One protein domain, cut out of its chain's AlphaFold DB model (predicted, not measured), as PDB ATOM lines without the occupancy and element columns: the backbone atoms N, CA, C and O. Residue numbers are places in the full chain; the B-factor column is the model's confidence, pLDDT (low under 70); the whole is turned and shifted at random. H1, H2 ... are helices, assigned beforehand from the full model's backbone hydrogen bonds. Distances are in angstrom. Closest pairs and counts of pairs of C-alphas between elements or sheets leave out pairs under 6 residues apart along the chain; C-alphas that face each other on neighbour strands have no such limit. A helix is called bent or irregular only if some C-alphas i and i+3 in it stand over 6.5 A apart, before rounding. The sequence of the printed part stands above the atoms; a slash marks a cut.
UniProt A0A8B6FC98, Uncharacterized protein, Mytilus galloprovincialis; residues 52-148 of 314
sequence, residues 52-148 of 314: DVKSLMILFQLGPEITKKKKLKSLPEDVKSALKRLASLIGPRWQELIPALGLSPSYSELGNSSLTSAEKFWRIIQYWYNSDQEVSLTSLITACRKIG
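What this domain is: This is residues 52 to 148 of the 314 residues of an uncharacterized protein of Mytilus galloprovincialis (UniProt A0A8B6FC98). A long helix, H2, is bent into an L, and H4 packs on both of its arms, H2a and H2b. H1 crosses H2a, H3 folds back along H2b, and H5 packs steeply on H2b. The printed part has 97 residues with five named helices in the order H1 to H5 and no named strand, an all-helix class. It is compact and rounded, with a radius of gyration of the C-alphas of 12.7 A and spans of 31 by 28 by 25 A.

How they stand to each other: H1, residues 52 to 61, touches H2a, residues 77 to 89, at a steep tilt of 64 degrees, closest at C-alphas Ser 55 and Val 79, 4.7 A. H2, residues 77 to 100, was assigned as one helix by its hydrogen bonds but is bent, with C-alphas 89 and 92 9.0 A apart; H2a and H2b, residues 92 to 100, stand about perpendicular at 78 degrees. H2b and H3, residues 105 to 112, form a helical hairpin, closest at C-alphas Pro 99 and Pro 105, 6.8 A. H4, residues 117 to 129, touches H2a, closest at C-alphas Ala 87 and Ala 118, 5.1 A, and H2b, closest at C-alphas Trp 94 and Phe 121, 5.4 A. H5, residues 137 to 146, touches H2b, closest at C-alphas Ala 100 and Ala 143, 4.6 A. H4 and H5 are apart. Every O i to N i+4 pair is within hydrogen-bond range in H1, H2a, H4 and H5; H2b has 2 of 5, with 4 of 6 O i to N i+3 pairs, and H3 has 0 of 4, with 4 of 5.

Where its parts are: H1 begins at C-alpha 52 (34.428, 54.107, 79.545). H2a is 18.1 A long and H4 18.3 A. H5 ends at C-alpha 146 (34.908, 69.124, 90.087).

The domain as a whole: The C-alphas farthest apart, of Lys 54 and Asn 112, are 34.4 A apart. The printed part has no cut. The link from H1 to H2 is long, with 15 residues. Low pLDDT, under 70, includes residues 56 to 75 and 107 to 112.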
ATOM      1  N   ASP A  52      34.808  53.994  78.134       62.06
ATOM      2  CA  ASP A  52      34.428  54.107  79.545       62.06
ATOM      3  C   ASP A  52      33.139  54.918  79.700       62.06
ATOM      4  O   ASP A  52      32.256  54.524  80.456       62.06
ATOM      5  N   VAL A  53      32.978  55.999  78.930       64.25
ATOM      6  CA  VAL A  53      31.737  56.786  78.924       64.25
ATOM      7  C   VAL A  53      30.585  55.958  78.364       64.25
ATOM      8  O   VAL A  53      29.540  55.897  79.001       64.25
ATOM      9  N   LYS A  54      30.779  55.233  77.253       69.50
ATOM     10  CA  LYS A  54      29.766  54.308  76.708       69.50
ATOM     11  C   LYS A  54      29.362  53.235  77.718       69.50
ATOM     12  O   LYS A  54      28.177  52.976  77.905       69.50
ATOM     13  N   SER A  55      30.341  52.646  78.400       71.50
ATOM     14  CA  SER A  55      30.108  51.636  79.435       71.50
ATOM     15  C   SER A  55      29.321  52.221  80.601       71.50
ATOM     16  O   SER A  55      28.329  51.651  81.050       71.50
ATOM     17  N   LEU A  56      29.702  53.408  81.065       67.31
ATOM     18  CA  LEU A  56      28.949  54.087  82.102       67.31
ATOM     19  C   LEU A  56      27.546  54.470  81.612       67.31
ATOM     20  O   LEU A  56      26.609  54.290  82.371       67.31
ATOM     21  N   MET A  57      27.338  54.886  80.359       64.56
ATOM     22  CA  MET A  57      25.997  55.189  79.829       64.56
ATOM     23  C   MET A  57      25.060  53.980  79.918       64.56
ATOM     24  O   MET A  57      23.900  54.145  80.293       64.56
ATOM     25  N   ILE A  58      25.570  52.769  79.671       66.31
ATOM     26  CA  ILE A  58      24.810  51.522  79.838       66.31
ATOM     27  C   ILE A  58      24.349  51.349  81.296       66.31
ATOM     28  O   ILE A  58      23.213  50.940  81.524       66.31
ATOM     29  N   LEU A  59      25.172  51.712  82.292       64.75
ATOM     30  CA  LEU A  59      24.775  51.699  83.711       64.75
ATOM     31  C   LEU A  59      23.501  52.524  83.951       64.75
ATOM     32  O   LEU A  59      22.584  52.054  84.620       64.75
ATOM     33  N   PHE A  60      23.455  53.747  83.415       60.88
ATOM     34  CA  PHE A  60      22.362  54.692  83.668       60.88
ATOM     35  C   PHE A  60      21.125  54.403  82.812       60.88
ATOM     36  O   PHE A  60      20.009  54.629  83.268       60.88
ATOM     37  N   GLN A  61      21.291  53.821  81.621       62.12
ATOM     38  CA  GLN A  61      20.172  53.335  80.803       62.12
ATOM     39  C   GLN A  61      19.460  52.128  81.435       62.12
ATOM     40  O   GLN A  61      18.252  51.973  81.280       62.12
ATOM     41  N   LEU A  62      20.178  51.306  82.205       58.22
ATOM     42  CA  LEU A  62      19.611  50.192  82.977       58.22
ATOM     43  C   LEU A  62      18.986  50.638  84.323       58.22
ATOM     44  O   LEU A  62      18.523  49.798  85.102       58.22
ATOM     45  N   GLY A  63      18.957  51.955  84.577       49.78
ATOM     46  CA  GLY A  63      18.593  52.652  85.817       49.78
ATOM     47  C   GLY A  63      17.439  52.055  86.647       49.78
ATOM     48  O   GLY A  63      17.610  51.783  87.841       49.78
ATOM     49  N   PRO A  64      16.264  51.789  86.053       52.75
ATOM     50  CA  PRO A  64      15.108  51.316  86.819       52.75
ATOM     51  C   PRO A  64      15.224  49.863  87.324       52.75
ATOM     52  O   PRO A  64      14.592  49.502  88.319       52.75
ATOM     53  N   GLU A  65      16.039  49.008  86.689       45.78
ATOM     54  CA  GLU A  65      16.029  47.549  86.924       45.78
ATOM     55  C   GLU A  65      17.088  47.026  87.922       45.78
ATOM     56  O   GLU A  65      17.103  45.833  88.274       45.78
ATOM     57  N   ILE A  66      17.991  47.892  88.396       51.12
ATOM     58  CA  ILE A  66      19.164  47.514  89.215       51.12
ATOM     59  C   ILE A  66      18.901  47.634  90.739       51.12
ATOM     60  O   ILE A  66      19.730  47.235  91.557       51.12
ATOM     61  N   THR A  67      17.705  48.050  91.160       43.38
ATOM     62  CA  THR A  67      17.321  48.441  92.541       43.38
ATOM     63  C   THR A  67      17.320  47.347  93.635       43.38
ATOM     64  O   THR A  67      16.748  47.529  94.709       43.38
ATOM     65  N   LYS A  68      18.000  46.202  93.466       46.81
ATOM     66  CA  LYS A  68      18.176  45.201  94.543       46.81
ATOM     67  C   LYS A  68      19.647  44.811  94.710       46.81
ATOM     68  O   LYS A  68      20.307  44.438  93.743       46.81
ATOM     69  N   LYS A  69      20.119  44.772  95.972       44.88
ATOM     70  CA  LYS A  69      21.474  44.391  96.463       44.88
ATOM     71  C   LYS A  69      22.139  43.160  95.801       44.88
ATOM     72  O   LYS A  69      23.326  42.931  96.005       44.88
ATOM     73  N   LYS A  70      21.412  42.361  95.012       45.84
ATOM     74  CA  LYS A  70      21.919  41.196  94.270       45.84
ATOM     75  C   LYS A  70      22.614  41.516  92.934       45.84
ATOM     76  O   LYS A  70      23.225  40.604  92.385       45.84
ATOM     77  N   LYS A  71      22.570  42.746  92.405       57.94
ATOM     78  CA  LYS A  71      22.932  42.999  90.993       57.94
ATOM     79  C   LYS A  71      24.196  43.824  90.699       57.94
ATOM     80  O   LYS A  71      24.522  43.989  89.532       57.94
ATOM     81  N   LEU A  72      25.022  44.213  91.681       56.16
ATOM     82  CA  LEU A  72      26.365  44.737  91.335       56.16
ATOM     83  C   LEU A  72      27.204  43.672  90.592       56.16
ATOM     84  O   LEU A  72      27.977  43.977  89.689       56.16
ATOM     85  N   LYS A  73      26.974  42.387  90.915       62.09
ATOM     86  CA  LYS A  73      27.543  41.240  90.190       62.09
ATOM     87  C   LYS A  73      27.026  41.108  88.753       62.09
ATOM     88  O   LYS A  73      27.720  40.494  87.951       62.09
ATOM     89  N   SER A  74      25.864  41.675  88.415       68.75
ATOM     90  CA  SER A  74      25.259  41.580  87.079       68.75
ATOM     91  C   SER A  74      25.491  42.807  86.202       68.75
ATOM     92  O   SER A  74      24.913  42.880  85.124       68.75
ATOM     93  N   LEU A  75      26.290  43.782  86.647       68.00
ATOM     94  CA  LEU A  75      26.732  44.850  85.754       68.00
ATOM     95  C   LEU A  75      27.570  44.249  84.610       68.00
ATOM     96  O   LEU A  75      28.343  43.316  84.879       68.00
ATOM     97  N   PRO A  76      27.448  44.759  83.370       73.81
ATOM     98  CA  PRO A  76      28.346  44.362  82.290       73.81
ATOM     99  C   PRO A  76      29.806  44.626  82.690       73.81
ATOM    100  O   PRO A  76      30.087  45.568  83.440       73.81
ATOM    101  N   GLU A  77      30.736  43.781  82.237       74.44
ATOM    102  CA  GLU A  77      32.132  43.873  82.692       74.44
ATOM    103  C   GLU A  77      32.814  45.178  82.296       74.44
ATOM    104  O   GLU A  77      33.596  45.709  83.083       74.44
ATOM    105  N   ASP A  78      32.442  45.766  81.162       65.31
ATOM    106  CA  ASP A  78      32.998  47.049  80.731       65.31
ATOM    107  C   ASP A  78      32.630  48.171  81.718       65.31
ATOM    108  O   ASP A  78      33.462  48.999  82.091       65.31
ATOM    109  N   VAL A  79      31.409  48.133  82.265       70.56
ATOM    110  CA  VAL A  79      30.936  49.091  83.277       70.56
ATOM    111  C   VAL A  79      31.661  48.899  84.604       70.56
ATOM    112  O   VAL A  79      32.086  49.865  85.240       70.56
ATOM    113  N   LYS A  80      31.830  47.642  85.030       76.62
ATOM    114  CA  LYS A  80      32.606  47.319  86.234       76.62
ATOM    115  C   LYS A  80      34.056  47.761  86.077       76.62
ATOM    116  O   LYS A  80      34.627  48.260  87.041       76.62
ATOM    117  N   SER A  81      34.641  47.579  84.897       74.75
ATOM    118  CA  SER A  81      36.003  48.000  84.579       74.75
ATOM    119  C   SER A  81      36.146  49.522  84.663       74.75
ATOM    120  O   SER A  81      37.003  50.008  85.402       74.75
ATOM    121  N   ALA A  82      35.235  50.273  84.035       75.00
ATOM    122  CA  ALA A  82      35.209  51.735  84.096       75.00
ATOM    123  C   ALA A  82      35.057  52.252  85.540       75.00
ATOM    124  O   ALA A  82      35.800  53.129  85.977       75.00
ATOM    125  N   LEU A  83      34.154  51.664  86.330       82.44
ATOM    126  CA  LEU A  83      33.971  52.041  87.735       82.44
ATOM    127  C   LEU A  83      35.154  51.635  88.628       82.44
ATOM    128  O   LEU A  83      35.507  52.380  89.538       82.44
ATOM    129  N   LYS A  84      35.811  50.495  88.374       83.12
ATOM    130  CA  LYS A  84      37.068  50.127  89.056       83.12
ATOM    131  C   LYS A  84      38.182  51.118  88.727       83.12
ATOM    132  O   LYS A  84      38.924  51.514  89.625       83.12
ATOM    133  N   ARG A  85      38.284  51.536  87.461       80.06
ATOM    134  CA  ARG A  85      39.229  52.567  87.024       80.06
ATOM    135  C   ARG A  85      38.951  53.877  87.754       80.06
ATOM    136  O   ARG A  85      39.875  54.451  88.318       80.06
ATOM    137  N   LEU A  86      37.688  54.288  87.837       84.25
ATOM    138  CA  LEU A  86      37.281  55.462  88.608       84.25
ATOM    139  C   LEU A  86      37.634  55.353  90.083       84.25
ATOM    140  O   LEU A  86      38.220  56.281  90.627       84.25
ATOM    141  N   ALA A  87      37.352  54.213  90.713       86.50
ATOM    142  CA  ALA A  87      37.722  53.964  92.101       86.50
ATOM    143  C   ALA A  87      39.234  54.134  92.321       86.50
ATOM    144  O   ALA A  87      39.655  54.730  93.312       86.50
ATOM    145  N   SER A  88      40.046  53.644  91.378       81.00
ATOM    146  CA  SER A  88      41.504  53.777  91.412       81.00
ATOM    147  C   SER A  88      41.972  55.218  91.198       81.00
ATOM    148  O   SER A  88      42.924  55.633  91.852       81.00
ATOM    149  N   LEU A  89      41.332  55.964  90.293       80.12
ATOM    150  CA  LEU A  89      41.657  57.367  90.010       80.12
ATOM    151  C   LEU A  89      41.272  58.284  91.172       80.12
ATOM    152  O   LEU A  89      42.015  59.195  91.525       80.12
ATOM    153  N   ILE A  90      40.114  58.027  91.779       86.19
ATOM    154  CA  ILE A  90      39.610  58.774  92.930       86.19
ATOM    155  C   ILE A  90      40.461  58.481  94.158       86.19
ATOM    156  O   ILE A  90      40.841  59.406  94.875       86.19
ATOM    157  N   GLY A  91      40.785  57.208  94.399       85.75
ATOM    158  CA  GLY A  91      41.628  56.794  95.512       85.75
ATOM    159  C   GLY A  91      41.161  57.420  96.837       85.75
ATOM    160  O   GLY A  91      39.977  57.320  97.171       85.75
ATOM    161  N   PRO A  92      42.044  58.074  97.614       83.94
ATOM    162  CA  PRO A  92      41.691  58.651  98.914       83.94
ATOM    163  C   PRO A  92      40.709  59.835  98.833       83.94
ATOM    164  O   PRO A  92      40.117  60.192  99.847       83.94
ATOM    165  N   ARG A  93      40.468  60.402  97.643       83.69
ATOM    166  CA  ARG A  93      39.596  61.572  97.429       83.69
ATOM    167  C   ARG A  93      38.107  61.254  97.383       83.69
ATOM    168  O   ARG A  93      37.295  62.105  97.028       83.69
ATOM    169  N   TRP A  94      37.717  60.027  97.706       90.38
ATOM    170  CA  TRP A  94      36.312  59.620  97.701       90.38
ATOM    171  C   TRP A  94      35.437  60.559  98.554       90.38
ATOM    172  O   TRP A  94      34.255  60.713  98.270       90.38
ATOM    173  N   GLN A  95      36.011  61.215  99.568       91.12
ATOM    174  CA  GLN A  95      35.325  62.189 100.423       91.12
ATOM    175  C   GLN A  95      34.894  63.438  99.656       91.12
ATOM    176  O   GLN A  95      33.781  63.911  99.853       91.12
ATOM    177  N   GLU A  96      35.742  63.940  98.757       92.12
ATOM    178  CA  GLU A  96      35.443  65.104  97.916       92.12
ATOM    179  C   GLU A  96      34.312  64.801  96.921       92.12
ATOM    180  O   GLU A  96      33.573  65.695  96.510       92.12
ATOM    181  N   LEU A  97      34.137  63.522  96.568       92.50
ATOM    182  CA  LEU A  97      33.070  63.082  95.677       92.50
ATOM    183  C   LEU A  97      31.679  63.241  96.314       92.50
ATOM    184  O   LEU A  97      30.720  63.504  95.597       92.50
ATOM    185  N   ILE A  98      31.558  63.126  97.642       92.75
ATOM    186  CA  ILE A  98      30.279  63.235  98.367       92.75
ATOM    187  C   ILE A  98      29.586  64.583  98.081       92.75
ATOM    188  O   ILE A  98      28.500  64.569  97.494       92.75
ATOM    189  N   PRO A  99      30.185  65.747  98.408       93.62
ATOM    190  CA  PRO A  99      29.565  67.033  98.104       93.62
ATOM    191  C   PRO A  99      29.500  67.302  96.596       93.62
ATOM    192  O   PRO A  99      28.568  67.958  96.134       93.62
ATOM    193  N   ALA A 100      30.445  66.781  95.804       92.75
ATOM    194  CA  ALA A 100      30.435  66.957  94.353       92.75
ATOM    195  C   ALA A 100      29.229  66.275  93.679       92.75
ATOM    196  O   ALA A 100      28.709  66.806  92.694       92.75
ATOM    197  N   LEU A 101      28.767  65.153  94.242       92.81
ATOM    198  CA  LEU A 101      27.547  64.436  93.859       92.81
ATOM    199  C   LEU A 101      26.270  65.026  94.477       92.81
ATOM    200  O   LEU A 101      25.195  64.487  94.240       92.81
ATOM    201  N   GLY A 102      26.362  66.104  95.265       92.62
ATOM    202  CA  GLY A 102      25.208  66.702  95.943       92.62
ATOM    203  C   GLY A 102      24.713  65.904  97.151       92.62
ATOM    204  O   GLY A 102      23.585  66.110  97.601       92.62
ATOM    205  N   LEU A 103      25.532  64.994  97.685       90.94
ATOM    206  CA  LEU A 103      25.188  64.205  98.863       90.94
ATOM    207  C   LEU A 103      25.456  64.982 100.155       90.94
ATOM    208  O   LEU A 103      26.389  65.781 100.249       90.94
ATOM    209  N   SER A 104      24.655  64.694 101.182       87.88
ATOM    210  CA  SER A 104      24.807  65.309 102.501       87.88
ATOM    211  C   SER A 104      26.141  64.916 103.173       87.88
ATOM    212  O   SER A 104      26.497  63.731 103.176       87.88
ATOM    213  N   PRO A 105      26.842  65.858 103.842       75.12
ATOM    214  CA  PRO A 105      28.074  65.593 104.591       75.12
ATOM    215  C   PRO A 105      27.913  64.610 105.752       75.12
ATOM    216  O   PRO A 105      28.913  64.095 106.248       75.12
ATOM    217  N   SER A 106      26.683  64.317 106.183       75.12
ATOM    218  CA  SER A 106      26.391  63.307 107.212       75.12
ATOM    219  C   SER A 106      26.899  61.900 106.853       75.12
ATOM    220  O   SER A 106      27.015  61.050 107.725       75.12
ATOM    221  N   TYR A 107      27.296  61.660 105.598       69.31
ATOM    222  CA  TYR A 107      27.965  60.429 105.155       69.31
ATOM    223  C   TYR A 107      29.476  60.360 105.454       69.31
ATOM    224  O   TYR A 107      30.133  59.359 105.153       69.31
ATOM    225  N   SER A 108      30.038  61.390 106.091       63.31
ATOM    226  CA  SER A 108      31.423  61.399 106.586       63.31
ATOM    227  C   SER A 108      31.697  60.325 107.649       63.31
ATOM    228  O   SER A 108      32.857  59.977 107.863       63.31
ATOM    229  N   GLU A 109      30.662  59.687 108.212       66.75
ATOM    230  CA  GLU A 109      30.784  58.514 109.092       66.75
ATOM    231  C   GLU A 109      31.490  57.312 108.426       66.75
ATOM    232  O   GLU A 109      32.102  56.491 109.112       66.75
ATOM    233  N   LEU A 110      31.516  57.234 107.085       67.62
ATOM    234  CA  LEU A 110      32.358  56.271 106.353       67.62
ATOM    235  C   LEU A 110      33.858  56.478 106.598       67.62
ATOM    236  O   LEU A 110      34.636  55.530 106.444       67.62
ATOM    237  N   GLY A 111      34.271  57.689 106.982       64.31
ATOM    238  CA  GLY A 111      35.655  58.042 107.286       64.31
ATOM    239  C   GLY A 111      36.261  57.144 108.359       64.31
ATOM    240  O   GLY A 111      37.389  56.691 108.184       64.31
ATOM    241  N   ASN A 112      35.465  56.781 109.369       68.25
ATOM    242  CA  ASN A 112      35.894  55.986 110.525       68.25
ATOM    243  C   ASN A 112      35.900  54.472 110.268       68.25
ATOM    244  O   ASN A 112      36.305  53.696 111.130       68.25
ATOM    245  N   SER A 113      35.440  54.027 109.097       78.56
ATOM    246  CA  SER A 113      35.459  52.606 108.748       78.56
ATOM    247  C   SER A 113      36.838  52.170 108.243       78.56
ATOM    248  O   SER A 113      37.490  52.894 107.484       78.56
ATOM    249  N   SER A 114      37.243  50.946 108.595       87.00
ATOM    250  CA  SER A 114      38.473  50.273 108.138       87.00
ATOM    251  C   SER A 114      38.456  49.874 106.653       87.00
ATOM    252  O   SER A 114      39.269  49.070 106.210       87.00
ATOM    253  N   LEU A 115      37.514  50.412 105.878       85.25
ATOM    254  CA  LEU A 115      37.363  50.116 104.460       85.25
ATOM    255  C   LEU A 115      38.498  50.740 103.643       85.25
ATOM    256  O   LEU A 115      38.959  51.854 103.914       85.25
ATOM    257  N   THR A 116      38.880  50.047 102.579       86.00
ATOM    258  CA  THR A 116      39.788  50.577 101.563       86.00
ATOM    259  C   THR A 116      39.145  51.743 100.808       86.00
ATOM    260  O   THR A 116      37.919  51.858 100.718       86.00
ATOM    261  N   SER A 117      39.962  52.604 100.198       85.19
ATOM    262  CA  SER A 117      39.479  53.716  99.363       85.19
ATOM    263  C   SER A 117      38.519  53.261  98.259       85.19
ATOM    264  O   SER A 117      37.505  53.910  98.008       85.19
ATOM    265  N   ALA A 118      38.795  52.106  97.646       84.12
ATOM    266  CA  ALA A 118      37.933  51.533  96.622       84.12
ATOM    267  C   ALA A 118      36.560  51.134  97.189       84.12
ATOM    268  O   ALA A 118      35.531  51.466  96.608       84.12
ATOM    269  N   GLU A 119      36.514  50.460  98.341       86.56
ATOM    270  CA  GLU A 119      35.253  50.079  98.990       86.56
ATOM    271  C   GLU A 119      34.431  51.296  99.427       86.56
ATOM    272  O   GLU A 119      33.204  51.294  99.289       86.56
ATOM    273  N   LYS A 120      35.096  52.351  99.915       88.75
ATOM    274  CA  LYS A 120      34.443  53.618 100.271       88.75
ATOM    275  C   LYS A 120      33.839  54.294  99.039       88.75
ATOM    276  O   LYS A 120      32.666  54.665  99.078       88.75
ATOM    277  N   PHE A 121      34.576  54.350  97.927       90.31
ATOM    278  CA  PHE A 121      34.047  54.806  96.637       90.31
ATOM    279  C   PHE A 121      32.796  54.018  96.221       90.31
ATOM    280  O   PHE A 121      31.762  54.614  95.924       90.31
ATOM    281  N   TRP A 122      32.842  52.683  96.269       87.06
ATOM    282  CA  TRP A 122      31.702  51.847  95.885       87.06
ATOM    283  C   TRP A 122      30.459  52.096  96.735       87.06
ATOM    284  O   TRP A 122      29.352  52.140  96.198       87.06
ATOM    285  N   ARG A 123      30.622  52.297  98.048       87.56
ATOM    286  CA  ARG A 123      29.498  52.645  98.927       87.56
ATOM    287  C   ARG A 123      28.885  53.996  98.580       87.56
ATOM    288  O   ARG A 123      27.665  54.118  98.636       87.56
ATOM    289  N   ILE A 124      29.699  54.971  98.187       90.50
ATOM    290  CA  ILE A 124      29.219  56.297  97.777       90.50
ATOM    291  C   ILE A 124      28.451  56.217  96.471       90.50
ATOM    292  O   ILE A 124      27.341  56.730  96.410       90.50
ATOM    293  N   ILE A 125      28.983  55.520  95.464       89.19
ATOM    294  CA  ILE A 125      28.272  55.322  94.197       89.19
ATOM    295  C   ILE A 125      26.955  54.585  94.430       89.19
ATOM    296  O   ILE A 125      25.927  54.993  93.898       89.19
ATOM    297  N   GLN A 126      26.958  53.542  95.262       84.81
ATOM    298  CA  GLN A 126      25.736  52.828  95.606       84.81
ATOM    299  C   GLN A 126      24.727  53.740  96.310       84.81
ATOM    300  O   GLN A 126      23.541  53.672  96.009       84.81
ATOM    301  N   TYR A 127      25.163  54.565  97.257       86.69
ATOM    302  CA  TYR A 127      24.267  55.468  97.969       86.69
ATOM    303  C   TYR A 127      23.703  56.548  97.049       86.69
ATOM    304  O   TYR A 127      22.490  56.708  96.985       86.69
ATOM    305  N   TRP A 128      24.570  57.219  96.290       89.06
ATOM    306  CA  TRP A 128      24.184  58.215  95.299       89.06
ATOM    307  C   TRP A 128      23.159  57.659  94.313       89.06
ATOM    308  O   TRP A 128      22.117  58.270  94.105       89.06
ATOM    309  N   TYR A 129      23.393  56.447  93.808       83.81
ATOM    310  CA  TYR A 129      22.471  55.768  92.903       83.81
ATOM    311  C   TYR A 129      21.092  55.481  93.517       83.81
ATOM    312  O   TYR A 129      20.097  55.443  92.803       83.81
ATOM    313  N   ASN A 130      21.027  55.245  94.829       82.06
ATOM    314  CA  ASN A 130      19.771  54.993  95.541       82.06
ATOM    315  C   ASN A 130      19.174  56.266  96.167       82.06
ATOM    316  O   ASN A 130      18.234  56.153  96.950       82.06
ATOM    317  N   SER A 131      19.739  57.446  95.902       85.31
ATOM    318  CA  SER A 131      19.202  58.707  96.417       85.31
ATOM    319  C   SER A 131      17.998  59.167  95.592       85.31
ATOM    320  O   SER A 131      17.870  58.805  94.426       85.31
ATOM    321  N   ASP A 132      17.143  60.007  96.176       79.88
ATOM    322  CA  ASP A 132      15.985  60.593  95.479       79.88
ATOM    323  C   ASP A 132      16.382  61.680  94.452       79.88
ATOM    324  O   ASP A 132      15.522  62.321  93.850       79.88
ATOM    325  N   GLN A 133      17.683  61.932  94.263       81.75
ATOM    326  CA  GLN A 133      18.192  62.896  93.288       81.75
ATOM    327  C   GLN A 133      18.211  62.301  91.874       81.75
ATOM    328  O   GLN A 133      18.259  61.087  91.686       81.75
ATOM    329  N   GLU A 134      18.219  63.161  90.854       79.19
ATOM    330  CA  GLU A 134      18.355  62.722  89.465       79.19
ATOM    331  C   GLU A 134      19.773  62.175  89.208       79.19
ATOM    332  O   GLU A 134      20.750  62.901  88.992       79.19
ATOM    333  N   VAL A 135      19.892  60.850  89.280       83.12
ATOM    334  CA  VAL A 135      21.130  60.101  89.062       83.12
ATOM    335  C   VAL A 135      21.402  60.025  87.560       83.12
ATOM    336  O   VAL A 135      20.718  59.311  86.828       83.12
ATOM    337  N   SER A 136      22.419  60.746  87.084       83.31
ATOM    338  CA  SER A 136      22.828  60.732  85.676       83.31
ATOM    339  C   SER A 136      24.337  60.563  85.524       83.31
ATOM    340  O   SER A 136      25.127  60.952  86.385       83.31
ATOM    341  N   LEU A 137      24.767  59.999  84.393       77.81
ATOM    342  CA  LEU A 137      26.193  59.896  84.088       77.81
ATOM    343  C   LEU A 137      26.854  61.276  84.055       77.81
ATOM    344  O   LEU A 137      27.959  61.456  84.561       77.81
ATOM    345  N   THR A 138      26.159  62.256  83.486       77.81
ATOM    346  CA  THR A 138      26.638  63.631  83.387       77.81
ATOM    347  C   THR A 138      26.922  64.217  84.766       77.81
ATOM    348  O   THR A 138      27.949  64.877  84.930       77.81
ATOM    349  N   SER A 139      26.095  63.938  85.784       86.50
ATOM    350  CA  SER A 139      26.370  64.408  87.147       86.50
ATOM    351  C   SER A 139      27.546  63.678  87.805       86.50
ATOM    352  O   SER A 139      28.339  64.348  88.465       86.50
ATOM    353  N   LEU A 140      27.767  62.381  87.545       88.44
ATOM    354  CA  LEU A 140      28.989  61.682  87.988       88.44
ATOM    355  C   LEU A 140      30.252  62.241  87.325       88.44
ATOM    356  O   LEU A 140      31.226  62.533  88.012       88.44
ATOM    357  N   ILE A 141      30.240  62.421  86.002       84.00
ATOM    358  CA  ILE A 141      31.373  62.991  85.257       84.00
ATOM    359  C   ILE A 141      31.658  64.411  85.741       84.00
ATOM    360  O   ILE A 141      32.809  64.759  85.999       84.00
ATOM    361  N   THR A 142      30.613  65.217  85.926       86.12
ATOM    362  CA  THR A 142      30.731  66.575  86.466       86.12
ATOM    363  C   THR A 142      31.304  66.556  87.880       86.12
ATOM    364  O   THR A 142      32.178  67.364  88.188       86.12
ATOM    365  N   ALA A 143      30.864  65.633  88.738       91.75
ATOM    366  CA  ALA A 143      31.395  65.480  90.088       91.75
ATOM    367  C   ALA A 143      32.877  65.087  90.073       91.75
ATOM    368  O   ALA A 143      33.677  65.706  90.770       91.75
ATOM    369  N   CYS A 144      33.265  64.131  89.226       88.94
ATOM    370  CA  CYS A 144      34.660  63.746  89.037       88.94
ATOM    371  C   CYS A 144      35.511  64.915  88.523       88.94
ATOM    372  O   CYS A 144      36.562  65.194  89.091       88.94
ATOM    373  N   ARG A 145      35.031  65.684  87.539       85.31
ATOM    374  CA  ARG A 145      35.735  66.883  87.052       85.31
ATOM    375  C   ARG A 145      35.863  67.975  88.109       85.31
ATOM    376  O   ARG A 145      36.906  68.617  88.178       85.31
ATOM    377  N   LYS A 146      34.843  68.180  88.951       86.62
ATOM    378  CA  LYS A 146      34.908  69.124  90.087       86.62
ATOM    379  C   LYS A 146      36.014  68.749  91.067       86.62
ATOM    380  O   LYS A 146      36.670  69.634  91.602       86.62
ATOM    381  N   ILE A 147      36.254  67.452  91.244       87.31
ATOM    382  CA  ILE A 147      37.399  66.944  91.996       87.31
ATOM    383  C   ILE A 147      38.618  66.738  91.084       87.31
ATOM    384  O   ILE A 147      39.486  65.947  91.393       87.31
ATOM    385  N   GLY A 148      38.745  67.415  89.944       78.38
ATOM    386  CA  GLY A 148      39.945  67.353  89.097       78.38
ATOM    387  C   GLY A 148      40.268  65.973  88.508       78.38
ATOM    388  O   GLY A 148      41.427  65.697  88.218       78.38
TER     389      GLY A 148